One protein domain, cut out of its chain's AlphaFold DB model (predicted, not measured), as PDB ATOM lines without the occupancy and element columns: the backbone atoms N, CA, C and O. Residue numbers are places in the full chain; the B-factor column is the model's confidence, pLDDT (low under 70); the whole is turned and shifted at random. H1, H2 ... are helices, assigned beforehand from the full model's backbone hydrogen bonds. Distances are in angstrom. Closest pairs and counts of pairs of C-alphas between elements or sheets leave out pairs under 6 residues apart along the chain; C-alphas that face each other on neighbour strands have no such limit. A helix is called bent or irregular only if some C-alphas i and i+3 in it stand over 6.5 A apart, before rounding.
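AT A GLANCE: This is residues 54 to 227 and 303 to 317 of the 322 residues of the protein "Ferritin-like domain-containing protein" of Gemmatimonadaceae bacterium (UniProt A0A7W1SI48). The longest helix, H8, stands side by side with H5 and H7 in a bundle of four long helices that H2 completes. The short helices H3, H4 and H6 gather at one end and H1 at the other, while H9 packs on H7 and the long link after H5 runs back along the bundle. The printed part has 189 residues and nine named helices, H1 to H9 in chain order, with no named strand: all helix. It is compact, with a radius of gyration of the C-alphas of 16.5 A and spans of 48 by 34 by 26 A.

IN THESE COORDINATES: H8, residues 194 to 221, is 40.6 A long, from C-alpha 194 at (-34.182, -11.753, -17.828) to C-alpha 221 at (-61.430, 17.509, -24.720). H7 is residues 165 to 190, 37.0 A; H2, 62 to 86, 36.1 A; H5, 111 to 131, 30.2 A; H9, 306 to 316, 15.8 A. H1 is residues 54 to 57, H3 92 to 97, H4 99 to 106 and H6 159 to 162. H7 and H9 are irregular: C-alphas 185 and 188 are 7.1 A apart, 312 and 315 7.2 A.

HOW THE PARTS SIT: H8 and H7 form a helical hairpin at a shallow tilt of 18 degrees; their closest C-alphas, Leu 197 and Leu 190, are 5.1 A apart. H5 touches H8, closest at C-alphas Leu 118 and His 210, 6.6 A. H2 touches H5, C-alphas Asn 79 and Glu 122, 4.9 A, at a shallow tilt of 28 degrees, opposite ways. H7, the hub, touches H2, H4, H8 and H9, and H6 only at the corner. H3 touches H2 through residues 83 to 86 of H2 alone, C-alphas Ala 84 and Asn 95, 4.8 A. H1 and H8 only just touch, with 3 pairs of C-alphas within 8 A. In H2, H3, H4 and H5 every O i to N i+4 pair is within hydrogen-bond range; H7 has 19 of 22, H8 23 of 24, H9 5 of 7; H1 and H6 are too short for one.

THE WHOLE: Asp 55 and Thr 224 have the C-alphas farthest apart, 51.6 A. Residues 228 to 302 are not printed, a gap of 20.5 A between C-alphas 227 and 303. The link from H5 to H6, 27 residues, is long. pLDDT is under 70 at residues 54 to 60 and 227.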
ATOM      1  N   ARG A  54     -40.543 -16.660  -7.754       49.78
ATOM      2  CA  ARG A  54     -40.087 -16.389  -6.370       49.78
ATOM      3  C   ARG A  54     -38.586 -16.666  -6.153       49.78
ATOM      4  O   ARG A  54     -37.922 -15.887  -5.479       49.78
ATOM      5  N   ASP A  55     -38.039 -17.696  -6.797       50.91
ATOM      6  CA  ASP A  55     -36.613 -18.042  -6.702       50.91
ATOM      7  C   ASP A  55     -35.694 -17.098  -7.506       50.91
ATOM      8  O   ASP A  55     -34.575 -16.821  -7.082       50.91
ATOM      9  N   ALA A  56     -36.166 -16.549  -8.632       55.22
ATOM     10  CA  ALA A  56     -35.407 -15.611  -9.468       55.22
ATOM     11  C   ALA A  56     -35.402 -14.177  -8.910       55.22
ATOM     12  O   ALA A  56     -34.429 -13.448  -9.115       55.22
ATOM     13  N   TYR A  57     -36.467 -13.776  -8.205       54.31
ATOM     14  CA  TYR A  57     -36.527 -12.496  -7.487       54.31
ATOM     15  C   TYR A  57     -35.884 -12.584  -6.096       54.31
ATOM     16  O   TYR A  57     -35.253 -11.627  -5.663       54.31
ATOM     17  N   GLY A  58     -35.947 -13.739  -5.422       55.50
ATOM     18  CA  GLY A  58     -35.316 -13.953  -4.112       55.50
ATOM     19  C   GLY A  58     -33.779 -13.915  -4.114       55.50
ATOM     20  O   GLY A  58     -33.178 -13.816  -3.049       55.50
ATOM     21  N   GLN A  59     -33.142 -13.970  -5.289       55.34
ATOM     22  CA  GLN A  59     -31.686 -13.859  -5.482       55.34
ATOM     23  C   GLN A  59     -31.273 -12.559  -6.201       55.34
ATOM     24  O   GLN A  59     -30.173 -12.470  -6.751       55.34
ATOM     25  N   ALA A  60     -32.153 -11.555  -6.255       60.69
ATOM     26  CA  ALA A  60     -31.863 -10.291  -6.919       60.69
ATOM     27  C   ALA A  60     -30.637  -9.589  -6.300       60.69
ATOM     28  O   ALA A  60     -30.522  -9.451  -5.084       60.69
ATOM     29  N   SER A  61     -29.718  -9.113  -7.150       78.19
ATOM     30  CA  SER A  61     -28.640  -8.211  -6.712       78.19
ATOM     31  C   SER A  61     -29.220  -6.929  -6.102       78.19
ATOM     32  O   SER A  61     -30.328  -6.535  -6.474       78.19
ATOM     33  N   SER A  62     -28.459  -6.229  -5.255       82.88
ATOM     34  CA  SER A  62     -28.885  -4.948  -4.663       82.88
ATOM     35  C   SER A  62     -29.379  -3.950  -5.715       82.88
ATOM     36  O   SER A  62     -30.432  -3.355  -5.538       82.88
ATOM     37  N   THR A  63     -28.714  -3.865  -6.870       88.50
ATOM     38  CA  THR A  63     -29.132  -3.000  -7.983       88.50
ATOM     39  C   THR A  63     -30.517  -3.350  -8.538       88.50
ATOM     40  O   THR A  63     -31.303  -2.457  -8.837       88.50
ATOM     41  N   VAL A  64     -30.847  -4.639  -8.672       90.88
ATOM     42  CA  VAL A  64     -32.178  -5.069  -9.140       90.88
ATOM     43  C   VAL A  64     -33.235  -4.734  -8.091       90.88
ATOM     44  O   VAL A  64     -34.300  -4.226  -8.437       90.88
ATOM     45  N   GLN A  65     -32.928  -4.963  -6.813       91.38
ATOM     46  CA  GLN A  65     -33.815  -4.604  -5.712       91.38
ATOM     47  C   GLN A  65     -34.082  -3.094  -5.668       91.38
ATOM     48  O   GLN A  65     -35.231  -2.682  -5.517       91.38
ATOM     49  N   ASP A  66     -33.049  -2.271  -5.859       93.81
ATOM     50  CA  ASP A  66     -33.167  -0.814  -5.896       93.81
ATOM     51  C   ASP A  66     -34.091  -0.354  -7.031       93.81
ATOM     52  O   ASP A  66     -34.917   0.537  -6.829       93.81
ATOM     53  N   VAL A  67     -34.009  -0.990  -8.207       95.62
ATOM     54  CA  VAL A  67     -34.907  -0.706  -9.338       95.62
ATOM     55  C   VAL A  67     -36.351  -1.084  -9.011       95.62
ATOM     56  O   VAL A  67     -37.253  -0.289  -9.266       95.62
ATOM     57  N   LEU A  68     -36.588  -2.258  -8.421       95.00
ATOM     58  CA  LEU A  68     -37.935  -2.712  -8.057       95.00
ATOM     59  C   LEU A  68     -38.567  -1.833  -6.970       95.00
ATOM     60  O   LEU A  68     -39.726  -1.435  -7.090       95.00
ATOM     61  N   ASN A  69     -37.797  -1.480  -5.939       96.25
ATOM     62  CA  ASN A  69     -38.240  -0.566  -4.888       96.25
ATOM     63  C   ASN A  69     -38.492   0.836  -5.439       96.25
ATOM     64  O   ASN A  69     -39.380   1.529  -4.950       96.25
ATOM     65  N   PHE A  70     -37.706   1.289  -6.417       97.88
ATOM     66  CA  PHE A  70     -37.915   2.584  -7.054       97.88
ATOM     67  C   PHE A  70     -39.179   2.595  -7.918       97.88
ATOM     68  O   PHE A  70     -40.001   3.491  -7.747       97.88
ATOM     69  N   ALA A  71     -39.382   1.574  -8.755       97.75
ATOM     70  CA  ALA A  71     -40.607   1.407  -9.536       97.75
ATOM     71  C   ALA A  71     -41.842   1.410  -8.624       97.75
ATOM     72  O   ALA A  71     -42.756   2.198  -8.832       97.75
ATOM     73  N   LEU A  72     -41.818   0.640  -7.529       98.38
ATOM     74  CA  LEU A  72     -42.941   0.571  -6.590       98.38
ATOM     75  C   LEU A  72     -43.317   1.944  -6.006       98.38
ATOM     76  O   LEU A  72     -44.499   2.206  -5.800       98.38
ATOM     77  N   LYS A  73     -42.350   2.837  -5.758       98.69
ATOM     78  CA  LYS A  73     -42.644   4.196  -5.274       98.69
ATOM     79  C   LYS A  73     -43.452   5.003  -6.291       98.69
ATOM     80  O   LYS A  73     -44.375   5.705  -5.883       98.69
ATOM     81  N   LEU A  74     -43.110   4.897  -7.577       98.69
ATOM     82  CA  LEU A  74     -43.817   5.584  -8.663       98.69
ATOM     83  C   LEU A  74     -45.232   5.015  -8.837       98.69
ATOM     84  O   LEU A  74     -46.194   5.771  -8.800       98.69
ATOM     85  N   GLU A  75     -45.369   3.689  -8.850       98.62
ATOM     86  CA  GLU A  75     -46.671   3.017  -8.982       98.62
ATOM     87  C   GLU A  75     -47.623   3.331  -7.811       98.62
ATOM     88  O   GLU A  75     -48.831   3.485  -7.986       98.62
ATOM     89  N   ILE A  76     -47.102   3.448  -6.577       98.81
ATOM     90  CA  ILE A  76     -47.919   3.868  -5.425       98.81
ATOM     91  C   ILE A  76     -48.384   5.321  -5.604       98.81
ATOM     92  O   ILE A  76     -49.541   5.624  -5.303       98.81
ATOM     93  N   PHE A  77     -47.510   6.209  -6.087       98.81
ATOM     94  CA  PHE A  77     -47.850   7.607  -6.358       98.81
ATOM     95  C   PHE A  77     -48.953   7.736  -7.415       98.81
ATOM     96  O   PHE A  77     -49.942   8.430  -7.181       98.81
ATOM     97  N   GLU A  78     -48.829   7.024  -8.532       98.81
ATOM     98  CA  GLU A  78     -49.804   7.029  -9.628       98.81
ATOM     99  C   GLU A  78     -51.144   6.438  -9.193       98.81
ATOM    100  O   GLU A  78     -52.203   7.046  -9.394       98.81
ATOM    101  N   ASN A  79     -51.113   5.306  -8.483       98.81
ATOM    102  CA  ASN A  79     -52.319   4.698  -7.932       98.81
ATOM    103  C   ASN A  79     -53.062   5.660  -6.994       98.81
ATOM    104  O   ASN A  79     -54.286   5.794  -7.074       98.81
ATOM    105  N   GLU A  80     -52.344   6.347  -6.101       98.75
ATOM    106  CA  GLU A  80     -52.961   7.303  -5.180       98.75
ATOM    107  C   GLU A  80     -53.437   8.583  -5.877       98.75
ATOM    108  O   GLU A  80     -54.501   9.091  -5.511       98.75
ATOM    109  N   LEU A  81     -52.746   9.062  -6.918       98.75
ATOM    110  CA  LEU A  81     -53.226  10.168  -7.754       98.75
ATOM    111  C   LEU A  81     -54.589   9.819  -8.367       98.75
ATOM    112  O   LEU A  81     -55.554  10.575  -8.217       98.75
ATOM    113  N   TYR A  82     -54.709   8.653  -9.008       98.81
ATOM    114  CA  TYR A  82     -55.971   8.250  -9.627       98.81
ATOM    115  C   TYR A  82     -57.075   7.967  -8.613       98.81
ATOM    116  O   TYR A  82     -58.225   8.346  -8.853       98.81
ATOM    117  N   LYS A  83     -56.755   7.374  -7.458       98.88
ATOM    118  CA  LYS A  83     -57.721   7.242  -6.359       98.88
ATOM    119  C   LYS A  83     -58.220   8.605  -5.881       98.88
ATOM    120  O   LYS A  83     -59.425   8.768  -5.701       98.88
ATOM    121  N   ALA A  84     -57.345   9.597  -5.713       98.69
ATOM    122  CA  ALA A  84     -57.743  10.944  -5.306       98.69
ATOM    123  C   ALA A  84     -58.667  11.604  -6.346       98.69
ATOM    124  O   ALA A  84     -59.737  12.113  -5.995       98.69
ATOM    125  N   VAL A  85     -58.316  11.514  -7.637       98.62
ATOM    126  CA  VAL A  85     -59.144  12.008  -8.752       98.62
ATOM    127  C   VAL A  85     -60.524  11.344  -8.755       98.62
ATOM    128  O   VAL A  85     -61.545  12.027  -8.856       98.62
ATOM    129  N   LEU A  86     -60.581  10.021  -8.581       98.69
ATOM    130  CA  LEU A  86     -61.822   9.240  -8.555       98.69
ATOM    131  C   LEU A  86     -62.609   9.370  -7.241       98.69
ATOM    132  O   LEU A  86     -63.762   8.946  -7.183       98.69
ATOM    133  N   GLY A  87     -62.036   9.997  -6.211       98.56
ATOM    134  CA  GLY A  87     -62.663  10.151  -4.898       98.56
ATOM    135  C   GLY A  87     -62.666   8.869  -4.059       98.56
ATOM    136  O   GLY A  87     -63.531   8.706  -3.204       98.56
ATOM    137  N   THR A  88     -61.732   7.954  -4.319       98.56
ATOM    138  CA  THR A  88     -61.601   6.647  -3.657       98.56
ATOM    139  C   THR A  88     -60.323   6.514  -2.824       98.56
ATOM    140  O   THR A  88     -60.049   5.433  -2.304       98.56
ATOM    141  N   SER A  89     -59.533   7.584  -2.667       98.50
ATOM    142  CA  SER A  89     -58.366   7.552  -1.776       98.50
ATOM    143  C   SER A  89     -58.815   7.443  -0.319       98.50
ATOM    144  O   SER A  89     -59.874   7.945   0.062       98.50
ATOM    145  N   ALA A  90     -57.983   6.831   0.524       97.81
ATOM    146  CA  ALA A  90     -58.183   6.860   1.971       97.81
ATOM    147  C   ALA A  90     -57.998   8.277   2.559       97.81
ATOM    148  O   ALA A  90     -58.427   8.544   3.680       97.81
ATOM    149  N   VAL A  91     -57.385   9.203   1.809       98.12
ATOM    150  CA  VAL A  91     -57.185  10.595   2.231       98.12
ATOM    151  C   VAL A  91     -58.375  11.458   1.809       98.12
ATOM    152  O   VAL A  91     -58.458  11.945   0.681       98.12
ATOM    153  N   ALA A  92     -59.292  11.708   2.749       98.12
ATOM    154  CA  ALA A  92     -60.504  12.494   2.499       98.12
ATOM    155  C   ALA A  92     -60.219  13.911   1.962       98.12
ATOM    156  O   ALA A  92     -60.934  14.394   1.083       98.12
ATOM    157  N   ALA A  93     -59.160  14.568   2.448       96.81
ATOM    158  CA  ALA A  93     -58.766  15.895   1.972       96.81
ATOM    159  C   ALA A  93     -58.396  15.891   0.478       96.81
ATOM    160  O   ALA A  93     -58.816  16.786  -0.255       96.81
ATOM    161  N   ALA A  94     -57.697  14.853   0.005       97.06
ATOM    162  CA  ALA A  94     -57.356  14.700  -1.407       97.06
ATOM    163  C   ALA A  94     -58.621  14.482  -2.257       97.06
ATOM    164  O   ALA A  94     -58.824  15.170  -3.256       97.06
ATOM    165  N   ASN A  95     -59.534  13.609  -1.816       98.50
ATOM    166  CA  ASN A  95     -60.804  13.370  -2.515       98.50
ATOM    167  C   ASN A  95     -61.653  14.645  -2.660       98.50
ATOM    168  O   ASN A  95     -62.307  14.843  -3.694       98.50
ATOM    169  N   THR A  96     -61.654  15.488  -1.621       98.38
ATOM    170  CA  THR A  96     -62.329  16.792  -1.610       98.38
ATOM    171  C   THR A  96     -61.657  17.768  -2.566       98.38
ATOM    172  O   THR A  96     -62.353  18.391  -3.364       98.38
ATOM    173  N   ALA A  97     -60.323  17.864  -2.546       97.56
ATOM    174  CA  ALA A  97     -59.578  18.754  -3.433       97.56
ATOM    175  C   ALA A  97     -59.881  18.465  -4.912       97.56
ATOM    176  O   ALA A  97     -60.193  19.384  -5.659       97.56
ATOM    177  N   PHE A  98     -59.894  17.193  -5.322       98.56
ATOM    178  CA  PHE A  98     -60.179  16.790  -6.706       98.56
ATOM    179  C   PHE A  98     -61.677  16.734  -7.069       98.56
ATOM    180  O   PHE A  98     -62.025  16.378  -8.197       98.56
ATOM    181  N   ALA A  99     -62.593  17.076  -6.156       98.56
ATOM    182  CA  ALA A  99     -64.031  17.036  -6.434       98.56
ATOM    183  C   ALA A  99     -64.471  17.872  -7.655       98.56
ATOM    184  O   ALA A  99     -65.274  17.356  -8.441       98.56
ATOM    185  N   PRO A 100     -63.947  19.094  -7.882       98.56
ATOM    186  CA  PRO A 100     -64.319  19.892  -9.046       98.56
ATOM    187  C   PRO A 100     -63.934  19.216 -10.368       98.56
ATOM    188  O   PRO A 100     -64.786  19.030 -11.237       98.56
ATOM    189  N   VAL A 101     -62.682  18.771 -10.520       98.00
ATOM    190  CA  VAL A 101     -62.246  18.085 -11.751       98.00
ATOM    191  C   VAL A 101     -62.886  16.720 -11.937       98.00
ATOM    192  O   VAL A 101     -63.120  16.329 -13.077       98.00
ATOM    193  N   ARG A 102     -63.243  16.014 -10.859       98.19
ATOM    194  CA  ARG A 102     -64.026  14.775 -10.947       98.19
ATOM    195  C   ARG A 102     -65.391  15.021 -11.591       98.19
ATOM    196  O   ARG A 102     -65.792  14.257 -12.467       98.19
ATOM    197  N   ALA A 103     -66.076  16.103 -11.214       98.00
ATOM    198  CA  ALA A 103     -67.335  16.498 -11.844       98.00
ATOM    199  C   ALA A 103     -67.138  16.883 -13.323       98.00
ATOM    200  O   ALA A 103     -67.912  16.452 -14.177       98.00
ATOM    201  N   LEU A 104     -66.068  17.619 -13.647       97.44
ATOM    202  CA  LEU A 104     -65.725  17.957 -15.035       97.44
ATOM    203  C   LEU A 104     -65.418  16.710 -15.879       97.44
ATOM    204  O   LEU A 104     -65.886  16.599 -17.010       97.44
ATOM    205  N   ALA A 105     -64.667  15.751 -15.336       96.94
ATOM    206  CA  ALA A 105     -64.348  14.499 -16.012       96.94
ATOM    207  C   ALA A 105     -65.605  13.650 -16.261       96.94
ATOM    208  O   ALA A 105     -65.716  13.024 -17.312       96.94
ATOM    209  N   ALA A 106     -66.582  13.662 -15.349       97.19
ATOM    210  CA  ALA A 106     -67.858  12.968 -15.540       97.19
ATOM    211  C   ALA A 106     -68.670  13.501 -16.736       97.19
ATOM    212  O   ALA A 106     -69.437  12.746 -17.331       97.19
ATOM    213  N   ALA A 107     -68.465  14.762 -17.132       96.06
ATOM    214  CA  ALA A 107     -69.084  15.345 -18.322       96.06
ATOM    215  C   ALA A 107     -68.384  14.948 -19.639       96.06
ATOM    216  O   ALA A 107     -68.926  15.190 -20.718       96.06
ATOM    217  N   VAL A 108     -67.196  14.331 -19.584       95.12
ATOM    218  CA  VAL A 108     -66.450  13.889 -20.770       95.12
ATOM    219  C   VAL A 108     -66.770  12.421 -21.078       95.12
ATOM    220  O   VAL A 108     -66.479  11.542 -20.258       95.12
ATOM    221  N   PRO A 109     -67.304  12.101 -22.275       94.75
ATOM    222  CA  PRO A 109     -67.660  10.732 -22.634       94.75
ATOM    223  C   PRO A 109     -66.490   9.753 -22.475       94.75
ATOM    224  O   PRO A 109     -65.456   9.883 -23.133       94.75
ATOM    225  N   GLY A 110     -66.671   8.756 -21.605       94.94
ATOM    226  CA  GLY A 110     -65.700   7.687 -21.354       94.94
ATOM    227  C   GLY A 110     -64.494   8.071 -20.485       94.94
ATOM    228  O   GLY A 110     -63.645   7.207 -20.247       94.94
ATOM    229  N   ALA A 111     -64.398   9.310 -19.989       95.94
ATOM    230  CA  ALA A 111     -63.263   9.737 -19.169       95.94
ATOM    231  C   ALA A 111     -63.218   9.018 -17.816       95.94
ATOM    232  O   ALA A 111     -62.184   8.455 -17.473       95.94
ATOM    233  N   VAL A 112     -64.341   8.930 -17.095       96.88
ATOM    234  CA  VAL A 112     -64.400   8.223 -15.799       96.88
ATOM    235  C   VAL A 112     -64.021   6.749 -15.948       96.88
ATOM    236  O   VAL A 112     -63.170   6.265 -15.211       96.88
ATOM    237  N   ALA A 113     -64.570   6.056 -16.950       97.25
ATOM    238  CA  ALA A 113     -64.230   4.656 -17.221       97.25
ATOM    239  C   ALA A 113     -62.742   4.475 -17.568       97.25
ATOM    240  O   ALA A 113     -62.120   3.490 -17.184       97.25
ATOM    241  N   THR A 114     -62.157   5.445 -18.277       96.56
ATOM    242  CA  THR A 114     -60.722   5.450 -18.568       96.56
ATOM    243  C   THR A 114     -59.907   5.603 -17.285       96.56
ATOM    244  O   THR A 114     -59.037   4.779 -17.033       96.56
ATOM    245  N   LEU A 115     -60.211   6.604 -16.456       97.94
ATOM    246  CA  LEU A 115     -59.506   6.853 -15.195       97.94
ATOM    247  C   LEU A 115     -59.623   5.660 -14.232       97.94
ATOM    248  O   LEU A 115     -58.647   5.296 -13.589       97.94
ATOM    249  N   GLN A 116     -60.783   4.999 -14.182       98.50
ATOM    250  CA  GLN A 116     -60.979   3.760 -13.416       98.50
ATOM    251  C   GLN A 116     -60.112   2.607 -13.934       98.50
ATOM    252  O   GLN A 116     -59.569   1.842 -13.139       98.50
ATOM    253  N   GLN A 117     -59.968   2.470 -15.255       98.19
ATOM    254  CA  GLN A 117     -59.117   1.433 -15.836       98.19
ATOM    255  C   GLN A 117     -57.632   1.684 -15.543       98.19
ATOM    256  O   GLN A 117     -56.925   0.726 -15.241       98.19
ATOM    257  N   LEU A 118     -57.181   2.941 -15.607       97.81
ATOM    258  CA  LEU A 118     -55.821   3.340 -15.222       97.81
ATOM    259  C   LEU A 118     -55.573   2.996 -13.750       97.81
ATOM    260  O   LEU A 118     -54.743   2.148 -13.452       97.81
ATOM    261  N   GLN A 119     -56.430   3.480 -12.846       98.62
ATOM    262  CA  GLN A 119     -56.346   3.177 -11.412       98.62
ATOM    263  C   GLN A 119     -56.284   1.668 -11.107       98.62
ATOM    264  O   GLN A 119     -55.549   1.224 -10.218       98.62
ATOM    265  N   LYS A 120     -57.060   0.860 -11.842       98.38
ATOM    266  CA  LYS A 120     -57.031  -0.600 -11.719       98.38
ATOM    267  C   LYS A 120     -55.664  -1.168 -12.103       98.38
ATOM    268  O   LYS A 120     -55.189  -2.062 -11.404       98.38
ATOM    269  N   HIS A 121     -55.060  -0.696 -13.192       98.25
ATOM    270  CA  HIS A 121     -53.724  -1.125 -13.597       98.25
ATOM    271  C   HIS A 121     -52.666  -0.715 -12.568       98.25
ATOM    272  O   HIS A 121     -51.928  -1.598 -12.148       98.25
ATOM    273  N   GLU A 122     -52.694   0.506 -12.022       98.38
ATOM    274  CA  GLU A 122     -51.698   0.910 -11.005       98.38
ATOM    275  C   GLU A 122     -51.808   0.073  -9.723       98.38
ATOM    276  O   GLU A 122     -50.829  -0.319  -9.083       98.38
ATOM    277  N   THR A 123     -53.033  -0.311  -9.353       97.88
ATOM    278  CA  THR A 123     -53.243  -1.283  -8.269       97.88
ATOM    279  C   THR A 123     -52.656  -2.658  -8.610       97.88
ATOM    280  O   THR A 123     -52.120  -3.338  -7.735       97.88
ATOM    281  N   GLN A 124     -52.738  -3.090  -9.868       97.62
ATOM    282  CA  GLN A 124     -52.135  -4.347 -10.314       97.62
ATOM    283  C   GLN A 124     -50.607  -4.263 -10.377       97.62
ATOM    284  O   GLN A 124     -49.957  -5.235  -9.997       97.62
ATOM    285  N   HIS A 125     -50.029  -3.137 -10.795       96.88
ATOM    286  CA  HIS A 125     -48.584  -2.925 -10.834       96.88
ATOM    287  C   HIS A 125     -47.980  -2.944  -9.431       96.88
ATOM    288  O   HIS A 125     -47.080  -3.740  -9.163       96.88
ATOM    289  N   THR A 126     -48.543  -2.167  -8.498       97.12
ATOM    290  CA  THR A 126     -48.126  -2.181  -7.083       97.12
ATOM    291  C   THR A 126     -48.190  -3.586  -6.474       97.12
ATOM    292  O   THR A 126     -47.210  -4.050  -5.888       97.12
ATOM    293  N   ALA A 127     -49.305  -4.303  -6.652       95.19
ATOM    294  CA  ALA A 127     -49.457  -5.671  -6.155       95.19
ATOM    295  C   ALA A 127     -48.459  -6.643  -6.804       95.19
ATOM    296  O   ALA A 127     -47.891  -7.497  -6.123       95.19
ATOM    297  N   PHE A 128     -48.230  -6.503  -8.110       91.19
ATOM    298  CA  PHE A 128     -47.271  -7.317  -8.840       91.19
ATOM    299  C   PHE A 128     -45.843  -7.083  -8.336       91.19
ATOM    300  O   PHE A 128     -45.158  -8.049  -8.018       91.19
ATOM    301  N   LEU A 129     -45.398  -5.834  -8.199       92.81
ATOM    302  CA  LEU A 129     -44.056  -5.512  -7.709       92.81
ATOM    303  C   LEU A 129     -43.827  -6.049  -6.292       92.81
ATOM    304  O   LEU A 129     -42.810  -6.696  -6.047       92.81
ATOM    305  N   LEU A 130     -44.794  -5.866  -5.385       91.75
ATOM    306  CA  LEU A 130     -44.741  -6.416  -4.024       91.75
ATOM    307  C   LEU A 130     -44.646  -7.950  -4.026       91.75
ATOM    308  O   LEU A 130     -43.827  -8.529  -3.314       91.75
ATOM    309  N   ALA A 131     -45.450  -8.621  -4.855       86.94
ATOM    310  CA  ALA A 131     -45.409 -10.078  -4.990       86.94
ATOM    311  C   ALA A 131     -44.078 -10.589  -5.571       86.94
ATOM    312  O   ALA A 131     -43.710 -11.742  -5.351       86.94
ATOM    313  N   ASN A 132     -43.352  -9.729  -6.287       83.00
ATOM    314  CA  ASN A 132     -42.074 -10.022  -6.924       83.00
ATOM    315  C   ASN A 132     -40.895  -9.358  -6.190       83.00
ATOM    316  O   ASN A 132     -39.869  -9.046  -6.784       83.00
ATOM    317  N   GLY A 133     -41.021  -9.162  -4.876       84.12
ATOM    318  CA  GLY A 133     -39.893  -8.831  -4.008       84.12
ATOM    319  C   GLY A 133     -39.598  -7.346  -3.843       84.12
ATOM    320  O   GLY A 133     -38.721  -7.021  -3.050       84.12
ATOM    321  N   ALA A 134     -40.321  -6.434  -4.503       92.94
ATOM    322  CA  ALA A 134     -40.232  -5.015  -4.165       92.94
ATOM    323  C   ALA A 134     -40.710  -4.773  -2.724       92.94
ATOM    324  O   ALA A 134     -41.636  -5.422  -2.235       92.94
ATOM    325  N   VAL A 135     -40.104  -3.799  -2.054       95.75
ATOM    326  CA  VAL A 135     -40.426  -3.410  -0.682       95.75
ATOM    327  C   VAL A 135     -40.813  -1.938  -0.667       95.75
ATOM    328  O   VAL A 135     -40.109  -1.093  -1.219       95.75
ATOM    329  N   ASN A 136     -41.926  -1.624   0.000       97.31
ATOM    330  CA  ASN A 136     -42.325  -0.248   0.295       97.31
ATOM    331  C   ASN A 136     -41.456   0.317   1.436       97.31
ATOM    332  O   ASN A 136     -41.911   0.501   2.562       97.31
ATOM    333  N   ASP A 137     -40.179   0.531   1.137       95.62
ATOM    334  CA  ASP A 137     -39.112   0.932   2.063       95.62
ATOM    335  C   ASP A 137     -39.326   2.301   2.738       95.62
ATOM    336  O   ASP A 137     -38.778   2.548   3.811       95.62
ATOM    337  N   LEU A 138     -40.159   3.170   2.158       97.12
ATOM    338  CA  LEU A 138     -40.563   4.456   2.737       97.12
ATOM    339  C   LEU A 138     -41.926   4.412   3.444       97.12
ATOM    340  O   LEU A 138     -42.399   5.451   3.905       97.12
ATOM    341  N   ASN A 139     -42.563   3.239   3.533       97.56
ATOM    342  CA  ASN A 139     -43.914   3.072   4.077       97.56
ATOM    343  C   ASN A 139     -44.921   4.052   3.450       97.56
ATOM    344  O   ASN A 139     -45.728   4.672   4.145       97.56
ATOM    345  N   LEU A 140     -44.852   4.222   2.126       98.50
ATOM    346  CA  LEU A 140     -45.720   5.134   1.394       98.50
ATOM    347  C   LEU A 140     -47.188   4.736   1.550       98.50
ATOM    348  O   LEU A 140     -47.550   3.565   1.417       98.50
ATOM    349  N   THR A 141     -48.025   5.737   1.795       97.69
ATOM    350  CA  THR A 141     -49.488   5.644   1.851       97.69
ATOM    351  C   THR A 141     -50.089   6.803   1.056       97.69
ATOM    352  O   THR A 141     -49.362   7.690   0.613       97.69
ATOM    353  N   GLY A 142     -51.418   6.874   0.934       95.62
ATOM    354  CA  GLY A 142     -52.071   8.047   0.338       95.62
ATOM    355  C   GLY A 142     -51.686   9.376   1.006       95.62
ATOM    356  O   GLY A 142     -51.674  10.409   0.347       95.62
ATOM    357  N   ALA A 143     -51.313   9.364   2.294       97.56
ATOM    358  CA  ALA A 143     -50.884  10.559   3.024       97.56
ATOM    359  C   ALA A 143     -49.426  10.968   2.741       97.56
ATOM    360  O   ALA A 143     -48.964  11.971   3.276       97.56
ATOM    361  N   SER A 144     -48.689  10.206   1.930       98.50
ATOM    362  CA  SER A 144     -47.294  10.492   1.579       98.50
ATOM    363  C   SER A 144     -47.149  11.486   0.423       98.50
ATOM    364  O   SER A 144     -46.020  11.860   0.094       98.50
ATOM    365  N   PHE A 145     -48.259  11.916  -0.184       98.50
ATOM    366  CA  PHE A 145     -48.249  12.695  -1.418       98.50
ATOM    367  C   PHE A 145     -48.900  14.067  -1.272       98.50
ATOM    368  O   PHE A 145     -49.969  14.220  -0.685       98.50
ATOM    369  N   ASP A 146     -48.263  15.059  -1.889       97.75
ATOM    370  CA  ASP A 146     -48.822  16.379  -2.153       97.75
ATOM    371  C   ASP A 146     -48.949  16.566  -3.667       97.75
ATOM    372  O   ASP A 146     -48.008  16.987  -4.341       97.75
ATOM    373  N   PHE A 147     -50.136  16.284  -4.207       98.06
ATOM    374  CA  PHE A 147     -50.409  16.389  -5.644       98.06
ATOM    375  C   PHE A 147     -50.342  17.826  -6.192       98.06
ATOM    376  O   PHE A 147     -50.411  18.022  -7.403       98.06
ATOM    377  N   THR A 148     -50.181  18.840  -5.334       97.50
ATOM    378  CA  THR A 148     -49.930  20.219  -5.775       97.50
ATOM    379  C   THR A 148     -48.454  20.479  -6.086       97.50
ATOM    380  O   THR A 148     -48.136  21.491  -6.714       97.50
ATOM    381  N   GLY A 149     -47.551  19.571  -5.700       97.12
ATOM    382  CA  GLY A 149     -46.117  19.676  -5.966       97.12
ATOM    383  C   GLY A 149     -45.390  20.682  -5.069       97.12
ATOM    384  O   GLY A 149     -44.426  21.301  -5.514       97.12
ATOM    385  N   ALA A 150     -45.857  20.888  -3.833       95.38
ATOM    386  CA  ALA A 150     -45.175  21.701  -2.816       95.38
ATOM    387  C   ALA A 150     -44.799  20.906  -1.562       95.38
ATOM    388  O   ALA A 150     -44.607  21.471  -0.483       95.38
ATOM    389  N   ARG A 151     -44.645  19.589  -1.714       95.25
ATOM    390  CA  ARG A 151     -44.025  18.712  -0.726       95.25
ATOM    391  C   ARG A 151     -44.655  18.779   0.672       95.25
ATOM    392  O   ARG A 151     -43.959  18.721   1.682       95.25
ATOM    393  N   GLY A 152     -45.979  18.889   0.717       94.06
ATOM    394  CA  GLY A 152     -46.787  18.887   1.936       94.06
ATOM    395  C   GLY A 152     -47.388  20.246   2.284       94.06
ATOM    396  O   GLY A 152     -48.237  20.312   3.169       94.06
ATOM    397  N   ALA A 153     -47.003  21.322   1.589       92.62
ATOM    398  CA  ALA A 153     -47.607  22.639   1.798       92.62
ATOM    399  C   ALA A 153     -49.012  22.759   1.173       92.62
ATOM    400  O   ALA A 153     -49.794  23.611   1.596       92.62
ATOM    401  N   GLY A 154     -49.352  21.917   0.185       89.81
ATOM    402  CA  GLY A 154     -50.703  21.845  -0.389       89.81
ATOM    403  C   GLY A 154     -51.112  23.050  -1.247       89.81
ATOM    404  O   GLY A 154     -52.289  23.206  -1.568       89.81
ATOM    405  N   ASN A 155     -50.166  23.914  -1.614       92.06
ATOM    406  CA  ASN A 155     -50.379  25.129  -2.406       92.06
ATOM    407  C   ASN A 155     -49.350  25.284  -3.541       92.06
ATOM    408  O   ASN A 155     -48.990  26.397  -3.928       92.06
ATOM    409  N   GLY A 156     -48.855  24.160  -4.055       96.81
ATOM    410  CA  GLY A 156     -47.810  24.135  -5.065       96.81
ATOM    411  C   GLY A 156     -48.254  24.512  -6.478       96.81
ATOM    412  O   GLY A 156     -49.439  24.732  -6.754       96.81
ATOM    413  N   PRO A 157     -47.292  24.572  -7.413       97.38
ATOM    414  CA  PRO A 157     -47.523  25.043  -8.776       97.38
ATOM    415  C   PRO A 157     -48.503  24.165  -9.568       97.38
ATOM    416  O   PRO A 157     -49.062  24.625 -10.563       97.38
ATOM    417  N   PHE A 158     -48.761  22.933  -9.126       97.75
ATOM    418  CA  PHE A 158     -49.706  22.016  -9.757       97.75
ATOM    419  C   PHE A 158     -51.112  22.051  -9.143       97.75
ATOM    420  O   PHE A 158     -51.976  21.297  -9.582       97.75
ATOM    421  N   ALA A 159     -51.399  22.944  -8.185       97.38
ATOM    422  CA  ALA A 159     -52.703  23.021  -7.511       97.38
ATOM    423  C   ALA A 159     -53.899  23.157  -8.478       97.38
ATOM    424  O   ALA A 159     -54.972  22.614  -8.213       97.38
ATOM    425  N   ARG A 160     -53.705  23.795  -9.641       97.31
ATOM    426  CA  ARG A 160     -54.716  23.910 -10.712       97.31
ATOM    427  C   ARG A 160     -55.214  22.555 -11.230       97.31
ATOM    428  O   ARG A 160     -56.336  22.477 -11.716       97.31
ATOM    429  N   ALA A 161     -54.450  21.471 -11.077       97.38
ATOM    430  CA  ALA A 161     -54.880  20.118 -11.445       97.38
ATOM    431  C   ALA A 161     -56.109  19.633 -10.655       97.38
ATOM    432  O   ALA A 161     -56.795  18.713 -11.085       97.38
ATOM    433  N   THR A 162     -56.405  20.246  -9.509       97.88
ATOM    434  CA  THR A 162     -57.568  19.897  -8.678       97.88
ATOM    435  C   THR A 162     -58.861  20.577  -9.138       97.88
ATOM    436  O   THR A 162     -59.960  20.111  -8.827       97.88
ATOM    437  N   THR A 163     -58.754  21.649  -9.930       97.25
ATOM    438  CA  THR A 163     -59.892  22.483 -10.351       97.25
ATOM    439  C   THR A 163     -60.062  22.596 -11.866       97.25
ATOM    440  O   THR A 163     -61.177  22.813 -12.335       97.25
ATOM    441  N   GLU A 164     -59.006  22.379 -12.652       96.69
ATOM    442  CA  GLU A 164     -59.006  22.528 -14.107       96.69
ATOM    443  C   GLU A 164     -58.725  21.197 -14.815       96.69
ATOM    444  O   GLU A 164     -57.612  20.675 -14.774       96.69
ATOM    445  N   LEU A 165     -59.712  20.665 -15.548       95.44
ATOM    446  CA  LEU A 165     -59.580  19.361 -16.213       95.44
ATOM    447  C   LEU A 165     -58.428  19.319 -17.234       95.44
ATOM    448  O   LEU A 165     -57.706  18.333 -17.302       95.44
ATOM    449  N   GLN A 166     -58.221  20.384 -18.014       93.56
ATOM    450  CA  GLN A 166     -57.111  20.429 -18.979       93.56
ATOM    451  C   GLN A 166     -55.742  20.397 -18.293       93.56
ATOM    452  O   GLN A 166     -54.811  19.779 -18.809       93.56
ATOM    453  N   PHE A 167     -55.638  21.030 -17.123       96.19
ATOM    454  CA  PHE A 167     -54.420  21.033 -16.325       96.19
ATOM    455  C   PHE A 167     -54.203  19.667 -15.666       96.19
ATOM    456  O   PHE A 167     -53.097  19.138 -15.728       96.19
ATOM    457  N   LEU A 168     -55.264  19.042 -15.138       97.56
ATOM    458  CA  LEU A 168     -55.218  17.667 -14.640       97.56
ATOM    459  C   LEU A 168     -54.715  16.697 -15.708       97.56
ATOM    460  O   LEU A 168     -53.825  15.905 -15.435       97.56
ATOM    461  N   LEU A 169     -55.270  16.748 -16.921       96.06
ATOM    462  CA  LEU A 169     -54.884  15.814 -17.974       96.06
ATOM    463  C   LEU A 169     -53.451  16.051 -18.473       96.06
ATOM    464  O   LEU A 169     -52.800  15.096 -18.884       96.06
ATOM    465  N   LEU A 170     -52.944  17.290 -18.427       95.44
ATOM    466  CA  LEU A 170     -51.520  17.555 -18.654       95.44
ATOM    467  C   LEU A 170     -50.656  16.924 -17.553       95.44
ATOM    468  O   LEU A 170     -49.640  16.310 -17.872       95.44
ATOM    469  N   VAL A 171     -51.049  17.063 -16.283       97.38
ATOM    470  CA  VAL A 171     -50.334  16.442 -15.158       97.38
ATOM    471  C   VAL A 171     -50.358  14.925 -15.282       97.38
ATOM    472  O   VAL A 171     -49.296  14.323 -15.249       97.38
ATOM    473  N   ALA A 172     -51.524  14.322 -15.523       97.88
ATOM    474  CA  ALA A 172     -51.655  12.885 -15.739       97.88
ATOM    475  C   ALA A 172     -50.759  12.417 -16.892       97.88
ATOM    476  O   ALA A 172     -49.965  11.516 -16.693       97.88
ATOM    477  N   GLN A 173     -50.779  13.088 -18.052       96.38
ATOM    478  CA  GLN A 173     -49.858  12.746 -19.145       96.38
ATOM    479  C   GLN A 173     -48.399  12.802 -18.686       96.38
ATOM    480  O   GLN A 173     -47.625  11.911 -18.989       96.38
ATOM    481  N   SER A 174     -48.020  13.865 -17.981       96.31
ATOM    482  CA  SER A 174     -46.637  14.083 -17.556       96.31
ATOM    483  C   SER A 174     -46.170  13.029 -16.549       96.31
ATOM    484  O   SER A 174     -45.003  12.649 -16.566       96.31
ATOM    485  N   VAL A 175     -47.077  12.553 -15.697       98.31
ATOM    486  CA  VAL A 175     -46.840  11.462 -14.751       98.31
ATOM    487  C   VAL A 175     -46.631  10.143 -15.500       98.31
ATOM    488  O   VAL A 175     -45.549   9.578 -15.394       98.31
ATOM    489  N   GLU A 176     -47.574   9.751 -16.358       98.19
ATOM    490  CA  GLU A 176     -47.487   8.529 -17.180       98.19
ATOM    491  C   GLU A 176     -46.228   8.511 -18.061       98.19
ATOM    492  O   GLU A 176     -45.487   7.531 -18.127       98.19
ATOM    493  N   ASP A 177     -45.928   9.640 -18.709       97.25
ATOM    494  CA  ASP A 177     -44.739   9.788 -19.546       97.25
ATOM    495  C   ASP A 177     -43.466   9.669 -18.693       97.25
ATOM    496  O   ASP A 177     -42.495   9.040 -19.107       97.25
ATOM    497  N   THR A 178     -43.466  10.181 -17.457       98.06
ATOM    498  CA  THR A 178     -42.354   9.968 -16.519       98.06
ATOM    499  C   THR A 178     -42.205   8.487 -16.157       98.06
ATOM    500  O   THR A 178     -41.076   7.992 -16.157       98.06
ATOM    501  N   GLY A 179     -43.303   7.765 -15.911       96.94
ATOM    502  CA  GLY A 179     -43.315   6.323 -15.637       96.94
ATOM    503  C   GLY A 179     -42.721   5.500 -16.786       96.94
ATOM    504  O   GLY A 179     -41.751   4.755 -16.592       96.94
ATOM    505  N   VAL A 180     -43.201   5.715 -18.017       97.06
ATOM    506  CA  VAL A 180     -42.664   5.096 -19.248       97.06
ATOM    507  C   VAL A 180     -41.148   5.277 -19.330       97.06
ATOM    508  O   VAL A 180     -40.391   4.309 -19.494       97.06
ATOM    509  N   ARG A 181     -40.697   6.524 -19.188       97.62
ATOM    510  CA  ARG A 181     -39.291   6.900 -19.330       97.62
ATOM    511  C   ARG A 181     -38.420   6.386 -18.182       97.62
ATOM    512  O   ARG A 181     -37.264   6.021 -18.422       97.62
ATOM    513  N   ALA A 182     -38.961   6.290 -16.966       97.75
ATOM    514  CA  ALA A 182     -38.293   5.708 -15.804       97.75
ATOM    515  C   ALA A 182     -38.024   4.210 -16.008       97.75
ATOM    516  O   ALA A 182     -36.884   3.763 -15.843       97.75
ATOM    517  N   TYR A 183     -39.028   3.439 -16.444       96.81
ATOM    518  CA  TYR A 183     -38.845   2.018 -16.750       96.81
ATOM    519  C   TYR A 183     -37.802   1.796 -17.849       96.81
ATOM    520  O   TYR A 183     -36.903   0.966 -17.683       96.81
ATOM    521  N   LYS A 184     -37.867   2.563 -18.950       95.44
ATOM    522  CA  LYS A 184     -36.869   2.471 -20.031       95.44
ATOM    523  C   LYS A 184     -35.464   2.794 -19.516       95.44
ATOM    524  O   LYS A 184     -34.519   2.071 -19.826       95.44
ATOM    525  N   GLY A 185     -35.328   3.836 -18.694       95.69
ATOM    526  CA  GLY A 185     -34.050   4.256 -18.119       95.69
ATOM    527  C   GLY A 185     -33.432   3.257 -17.142       95.69
ATOM    528  O   GLY A 185     -32.209   3.188 -17.034       95.69
ATOM    529  N   GLN A 186     -34.244   2.444 -16.461       95.75
ATOM    530  CA  GLN A 186     -33.753   1.399 -15.556       95.75
ATOM    531  C   GLN A 186     -33.579   0.027 -16.222       95.75
ATOM    532  O   GLN A 186     -32.944  -0.850 -15.637       95.75
ATOM    533  N   ALA A 187     -34.063  -0.178 -17.451       93.31
ATOM    534  CA  ALA A 187     -34.020  -1.481 -18.122       93.31
ATOM    535  C   ALA A 187     -32.596  -2.067 -18.238       93.31
ATOM    536  O   ALA A 187     -32.405  -3.273 -18.073       93.31
ATOM    537  N   GLY A 188     -31.580  -1.223 -18.455       92.12
ATOM    538  CA  GLY A 188     -30.177  -1.656 -18.511       92.12
ATOM    539  C   GLY A 188     -29.678  -2.300 -17.210       92.12
ATOM    540  O   GLY A 188     -28.913  -3.261 -17.258       92.12
ATOM    541  N   ASN A 189     -30.186  -1.848 -16.059       93.88
ATOM    542  CA  ASN A 189     -29.846  -2.384 -14.736       93.88
ATOM    543  C   ASN A 189     -30.479  -3.759 -14.467       93.88
ATOM    544  O   ASN A 189     -30.086  -4.448 -13.527       93.88
ATOM    545  N   LEU A 190     -31.444  -4.174 -15.293       92.06
ATOM    546  CA  LEU A 190     -32.161  -5.442 -15.158       92.06
ATOM    547  C   LEU A 190     -31.676  -6.514 -16.144       92.06
ATOM    548  O   LEU A 190     -32.115  -7.659 -16.063       92.06
ATOM    549  N   ILE A 191     -30.767  -6.185 -17.071       90.06
ATOM    550  CA  ILE A 191     -30.405  -7.072 -18.191       90.06
ATOM    551  C   ILE A 191     -29.787  -8.408 -17.757       90.06
ATOM    552  O   ILE A 191     -29.911  -9.411 -18.463       90.06
ATOM    553  N   SER A 192     -29.154  -8.439 -16.583       86.88
ATOM    554  CA  SER A 192     -28.591  -9.653 -15.988       86.88
ATOM    555  C   SER A 192     -29.666 -10.622 -15.482       86.88
ATOM    556  O   SER A 192     -29.401 -11.819 -15.390       86.88
ATOM    557  N   ASN A 193     -30.888 -10.145 -15.214       85.88
ATOM    558  CA  ASN A 193     -32.012 -10.954 -14.759       85.88
ATOM    559  C   ASN A 193     -33.194 -10.852 -15.735       85.88
ATOM    560  O   ASN A 193     -34.091 -10.021 -15.599       85.88
ATOM    561  N   LYS A 194     -33.204 -11.749 -16.726       88.06
ATOM    562  CA  LYS A 194     -34.182 -11.753 -17.828       88.06
ATOM    563  C   LYS A 194     -35.637 -11.829 -17.363       88.06
ATOM    564  O   LYS A 194     -36.486 -11.213 -17.996       88.06
ATOM    565  N   ALA A 195     -35.920 -12.557 -16.281       83.12
ATOM    566  CA  ALA A 195     -37.277 -12.678 -15.751       83.12
ATOM    567  C   ALA A 195     -37.775 -11.340 -15.182       83.12
ATOM    568  O   ALA A 195     -38.897 -10.924 -15.467       83.12
ATOM    569  N   VAL A 196     -36.911 -10.643 -14.434       86.38
ATOM    570  CA  VAL A 196     -37.209  -9.314 -13.881       86.38
ATOM    571  C   VAL A 196     -37.307  -8.271 -14.986       86.38
ATOM    572  O   VAL A 196     -38.245  -7.477 -15.005       86.38
ATOM    573  N   LEU A 197     -36.378  -8.301 -15.946       88.12
ATOM    574  CA  LEU A 197     -36.415  -7.417 -17.106       88.12
ATOM    575  C   LEU A 197     -37.714  -7.593 -17.897       88.12
ATOM    576  O   LEU A 197     -38.366  -6.607 -18.219       88.12
ATOM    577  N   GLU A 198     -38.109  -8.828 -18.207       87.44
ATOM    578  CA  GLU A 198     -39.347  -9.083 -18.946       87.44
ATOM    579  C   GLU A 198     -40.570  -8.550 -18.193       87.44
ATOM    580  O   GLU A 198     -41.442  -7.927 -18.798       87.44
ATOM    581  N   ALA A 199     -40.628  -8.754 -16.879       85.56
ATOM    582  CA  ALA A 199     -41.708  -8.236 -16.055       85.56
ATOM    583  C   ALA A 199     -41.762  -6.700 -16.053       85.56
ATOM    584  O   ALA A 199     -42.825  -6.133 -16.309       85.56
ATOM    585  N   ALA A 200     -40.624  -6.030 -15.858       88.38
ATOM    586  CA  ALA A 200     -40.531  -4.574 -15.930       88.38
ATOM    587  C   ALA A 200     -40.941  -4.039 -17.315       88.38
ATOM    588  O   ALA A 200     -41.699  -3.079 -17.414       88.38
ATOM    589  N   LEU A 201     -40.523  -4.703 -18.400       90.25
ATOM    590  CA  LEU A 201     -40.900  -4.322 -19.767       90.25
ATOM    591  C   LEU A 201     -42.388  -4.561 -20.074       90.25
ATOM    592  O   LEU A 201     -42.961  -3.886 -20.934       90.25
ATOM    593  N   ARG A 202     -43.045  -5.499 -19.381       89.31
ATOM    594  CA  ARG A 202     -44.500  -5.678 -19.475       89.31
ATOM    595  C   ARG A 202     -45.243  -4.516 -18.825       89.31
ATOM    596  O   ARG A 202     -46.194  -4.045 -19.448       89.31
ATOM    597  N   ILE A 203     -44.803  -4.051 -17.651       91.88
ATOM    598  CA  ILE A 203     -45.371  -2.858 -16.998       91.88
ATOM    599  C   ILE A 203     -45.134  -1.629 -17.876       91.88
ATOM    600  O   ILE A 203     -46.096  -1.006 -18.296       91.88
ATOM    601  N   HIS A 204     -43.897  -1.399 -18.326       94.50
ATOM    602  CA  HIS A 204     -43.552  -0.327 -19.270       94.50
ATOM    603  C   HIS A 204     -44.473  -0.267 -20.505       94.50
ATOM    604  O   HIS A 204     -44.859   0.803 -20.971       94.50
ATOM    605  N   SER A 205     -44.869  -1.423 -21.050       94.06
ATOM    606  CA  SER A 205     -45.821  -1.475 -22.163       94.06
ATOM    607  C   SER A 205     -47.243  -1.043 -21.771       94.06
ATOM    608  O   SER A 205     -47.986  -0.569 -22.634       94.06
ATOM    609  N   VAL A 206     -47.666  -1.274 -20.524       95.38
ATOM    610  CA  VAL A 206     -48.933  -0.773 -19.969       95.38
ATOM    611  C   VAL A 206     -48.860   0.742 -19.794       95.38
ATOM    612  O   VAL A 206     -49.724   1.399 -20.375       95.38
ATOM    613  N   GLU A 207     -47.795   1.260 -19.178       95.25
ATOM    614  CA  GLU A 207     -47.530   2.704 -19.021       95.25
ATOM    615  C   GLU A 207     -47.644   3.445 -20.360       95.25
ATOM    616  O   GLU A 207     -48.390   4.411 -20.518       95.25
ATOM    617  N   GLY A 208     -47.020   2.911 -21.419       94.50
ATOM    618  CA  GLY A 208     -47.110   3.516 -22.754       94.50
ATOM    619  C   GLY A 208     -48.547   3.588 -23.296       94.50
ATOM    620  O   GLY A 208     -48.910   4.506 -24.039       94.50
ATOM    621  N   ARG A 209     -49.420   2.643 -22.914       95.19
ATOM    622  CA  ARG A 209     -50.849   2.685 -23.274       95.19
ATOM    623  C   ARG A 209     -51.624   3.681 -22.425       95.19
ATOM    624  O   ARG A 209     -52.563   4.283 -22.949       95.19
ATOM    625  N   HIS A 210     -51.282   3.830 -21.152       97.31
ATOM    626  CA  HIS A 210     -51.887   4.819 -20.268       97.31
ATOM    627  C   HIS A 210     -51.569   6.237 -20.745       97.31
ATOM    628  O   HIS A 210     -52.504   6.987 -21.050       97.31
ATOM    629  N   ALA A 211     -50.290   6.530 -20.993       95.38
ATOM    630  CA  ALA A 211     -49.803   7.748 -21.636       95.38
ATOM    631  C   ALA A 211     -50.580   8.070 -22.923       95.38
ATOM    632  O   ALA A 211     -51.231   9.116 -23.046       95.38
ATOM    633  N   ALA A 212     -50.620   7.125 -23.873       93.75
ATOM    634  CA  ALA A 212     -51.355   7.289 -25.128       93.75
ATOM    635  C   ALA A 212     -52.857   7.541 -24.909       93.75
ATOM    636  O   ALA A 212     -53.488   8.322 -25.633       93.75
ATOM    637  N   LYS A 213     -53.464   6.897 -23.908       94.94
ATOM    638  CA  LYS A 213     -54.887   7.046 -23.602       94.94
ATOM    639  C   LYS A 213     -55.204   8.409 -22.981       94.94
ATOM    640  O   LYS A 213     -56.201   9.014 -23.390       94.94
ATOM    641  N   ILE A 214     -54.369   8.918 -22.075       96.00
ATOM    642  CA  ILE A 214     -54.505  10.275 -21.527       96.00
ATOM    643  C   ILE A 214     -54.307  11.317 -22.629       96.00
ATOM    644  O   ILE A 214     -55.151  12.200 -22.785       96.00
ATOM    645  N   ARG A 215     -53.277  11.175 -23.470       93.81
ATOM    646  CA  ARG A 215     -53.035  12.034 -24.644       93.81
ATOM    647  C   ARG A 215     -54.263  12.097 -25.565       93.81
ATOM    648  O   ARG A 215     -54.720  13.177 -25.946       93.81
ATOM    649  N   ARG A 216     -54.899  10.954 -25.847       91.44
ATOM    650  CA  ARG A 216     -56.167  10.908 -26.604       91.44
ATOM    651  C   ARG A 216     -57.313  11.628 -25.889       91.44
ATOM    652  O   ARG A 216     -58.096  12.301 -26.553       91.44
ATOM    653  N   MET A 217     -57.412  11.520 -24.565       92.00
ATOM    654  CA  MET A 217     -58.419  12.243 -23.779       92.00
ATOM    655  C   MET A 217     -58.180  13.761 -23.797       92.00
ATOM    656  O   MET A 217     -59.130  14.529 -23.971       92.00
ATOM    657  N   ARG A 218     -56.920  14.209 -23.709       91.75
ATOM    658  CA  ARG A 218     -56.543  15.620 -23.907       91.75
ATOM    659  C   ARG A 218     -56.995  16.115 -25.272       91.75
ATOM    660  O   ARG A 218     -57.647  17.149 -25.364       91.75
ATOM    661  N   ARG A 219     -56.736  15.342 -26.332       87.50
ATOM    662  CA  ARG A 219     -57.159  15.720 -27.687       87.50
ATOM    663  C   ARG A 219     -58.678  15.730 -27.864       87.50
ATOM    664  O   ARG A 219     -59.204  16.613 -28.529       87.50
ATOM    665  N   GLN A 220     -59.395  14.781 -27.262       88.12
ATOM    666  CA  GLN A 220     -60.861  14.730 -27.307       88.12
ATOM    667  C   GLN A 220     -61.493  15.951 -26.629       88.12
ATOM    668  O   GLN A 220     -62.469  16.503 -27.126       88.12
ATOM    669  N   THR A 221     -60.936  16.362 -25.493       87.56
ATOM    670  CA  THR A 221     -61.430  17.509 -24.720       87.56
ATOM    671  C   THR A 221     -60.931  18.850 -25.256       87.56
ATOM    672  O   THR A 221     -61.480  19.888 -24.900       87.56
ATOM    673  N   ASN A 222     -59.928  18.833 -26.140       83.12
ATOM    674  CA  ASN A 222     -59.425  20.008 -26.834       83.12
ATOM    675  C   ASN A 222     -58.963  19.671 -28.272       83.12
ATOM    676  O   ASN A 222     -57.774  19.431 -28.513       83.12
ATOM    677  N   PRO A 223     -59.882  19.674 -29.256       79.94
ATOM    678  CA  PRO A 223     -59.575  19.274 -30.631       79.94
ATOM    679  C   PRO A 223     -58.511  20.126 -31.342       79.94
ATOM    680  O   PRO A 223     -57.906  19.642 -32.307       79.94
ATOM    681  N   THR A 224     -58.260  21.357 -30.876       80.69
ATOM    682  CA  THR A 224     -57.274  22.283 -31.461       80.69
ATOM    683  C   THR A 224     -55.842  22.028 -30.982       80.69
ATOM    684  O   THR A 224     -54.907  22.580 -31.557       80.69
ATOM    685  N   LEU A 225     -55.638  21.152 -29.987       75.62
ATOM    686  CA  LEU A 225     -54.315  20.750 -29.504       75.62
ATOM    687  C   LEU A 225     -53.597  19.865 -30.537       75.62
ATOM    688  O   LEU A 225     -53.700  18.643 -30.501       75.62
ATOM    689  N   THR A 226     -52.870  20.459 -31.480       72.62
ATOM    690  CA  THR A 226     -52.218  19.725 -32.584       72.62
ATOM    691  C   THR A 226     -50.916  19.022 -32.205       72.62
ATOM    692  O   THR A 226     -50.535  18.079 -32.901       72.62
ATOM    693  N   SER A 227     -50.266  19.435 -31.113       69.06
ATOM    694  CA  SER A 227     -49.033  18.819 -30.605       69.06
ATOM    695  C   SER A 227     -49.259  17.414 -30.040       69.06
ATOM    696  O   SER A 227     -48.360  16.585 -30.095       69.06
ATOM    697  N   PRO A 303     -35.275   7.514 -22.493       96.06
ATOM    698  CA  PRO A 303     -35.049   7.204 -21.087       96.06
ATOM    699  C   PRO A 303     -34.888   8.479 -20.243       96.06
ATOM    700  O   PRO A 303     -34.359   9.493 -20.702       96.06
ATOM    701  N   LEU A 304     -35.306   8.405 -18.979       97.38
ATOM    702  CA  LEU A 304     -34.821   9.290 -17.916       97.38
ATOM    703  C   LEU A 304     -33.930   8.484 -16.978       97.38
ATOM    704  O   LEU A 304     -34.219   7.335 -16.640       97.38
ATOM    705  N   THR A 305     -32.845   9.092 -16.521       96.69
ATOM    706  CA  THR A 305     -32.048   8.532 -15.431       96.69
ATOM    707  C   THR A 305     -32.847   8.563 -14.126       96.69
ATOM    708  O   THR A 305     -33.726   9.403 -13.934       96.69
ATOM    709  N   LYS A 306     -32.510   7.684 -13.172       96.38
ATOM    710  CA  LYS A 306     -33.147   7.677 -11.841       96.38
ATOM    711  C   LYS A 306     -33.092   9.058 -11.175       96.38
ATOM    712  O   LYS A 306     -34.078   9.492 -10.593       96.38
ATOM    713  N   ALA A 307     -31.955   9.749 -11.282       97.06
ATOM    714  CA  ALA A 307     -31.759  11.067 -10.683       97.06
ATOM    715  C   ALA A 307     -32.706  12.125 -11.273       97.06
ATOM    716  O   ALA A 307     -33.263  12.928 -10.527       97.06
ATOM    717  N   GLU A 308     -32.932  12.097 -12.588       98.00
ATOM    718  CA  GLU A 308     -33.888  12.996 -13.242       98.00
ATOM    719  C   GLU A 308     -35.319  12.697 -12.811       98.00
ATOM    720  O   GLU A 308     -36.043  13.617 -12.444       98.00
ATOM    721  N   VAL A 309     -35.706  11.416 -12.776       98.44
ATOM    722  CA  VAL A 309     -37.037  11.008 -12.304       98.44
ATOM    723  C   VAL A 309     -37.253  11.466 -10.864       98.44
ATOM    724  O   VAL A 309     -38.275  12.080 -10.573       98.44
ATOM    725  N   VAL A 310     -36.280  11.245  -9.971       98.25
ATOM    726  CA  VAL A 310     -36.340  11.728  -8.583       98.25
ATOM    727  C   VAL A 310     -36.525  13.243  -8.545       98.25
ATOM    728  O   VAL A 310     -37.421  13.712  -7.854       98.25
ATOM    729  N   ALA A 311     -35.743  14.015  -9.302       97.50
ATOM    730  CA  ALA A 311     -35.873  15.472  -9.331       97.50
ATOM    731  C   ALA A 311     -37.262  15.935  -9.810       97.50
ATOM    732  O   ALA A 311     -37.815  16.886  -9.254       97.50
ATOM    733  N   ILE A 312     -37.836  15.246 -10.800       98.00
ATOM    734  CA  ILE A 312     -39.165  15.525 -11.356       98.00
ATOM    735  C   ILE A 312     -40.270  15.238 -10.335       98.00
ATOM    736  O   ILE A 312     -41.157  16.070 -10.144       98.00
ATOM    737  N   VAL A 313     -40.238  14.073  -9.679       98.12
ATOM    738  CA  VAL A 313     -41.356  13.621  -8.834       98.12
ATOM    739  C   VAL A 313     -41.228  14.057  -7.374       98.12
ATOM    740  O   VAL A 313     -42.234  14.157  -6.678       98.12
ATOM    741  N   GLN A 314     -40.022  14.379  -6.890       97.88
ATOM    742  CA  GLN A 314     -39.780  14.748  -5.491       97.88
ATOM    743  C   GLN A 314     -40.709  15.848  -4.943       97.88
ATOM    744  O   GLN A 314     -41.106  15.725  -3.782       97.88
ATOM    745  N   PRO A 315     -41.099  16.898  -5.695       97.31
ATOM    746  CA  PRO A 315     -42.044  17.896  -5.195       97.31
ATOM    747  C   PRO A 315     -43.408  17.320  -4.780       97.31
ATOM    748  O   PRO A 315     -44.102  17.932  -3.971       97.31
ATOM    749  N   PHE A 316     -43.787  16.151  -5.303       98.38
ATOM    750  CA  PHE A 316     -45.036  15.465  -4.975       98.38
ATOM    751  C   PHE A 316     -44.902  14.472  -3.816       98.38
ATOM    752  O   PHE A 316     -45.906  14.103  -3.212       98.38
ATOM    753  N   PHE A 317     -43.681  14.054  -3.477       98.50
ATOM    754  CA  PHE A 317     -43.408  13.130  -2.380       98.50
ATOM    755  C   PHE A 317     -43.026  13.923  -1.134       98.50
ATOM    756  O   PHE A 317     -41.978  14.568  -1.093       98.50
TER     757      PHE A 317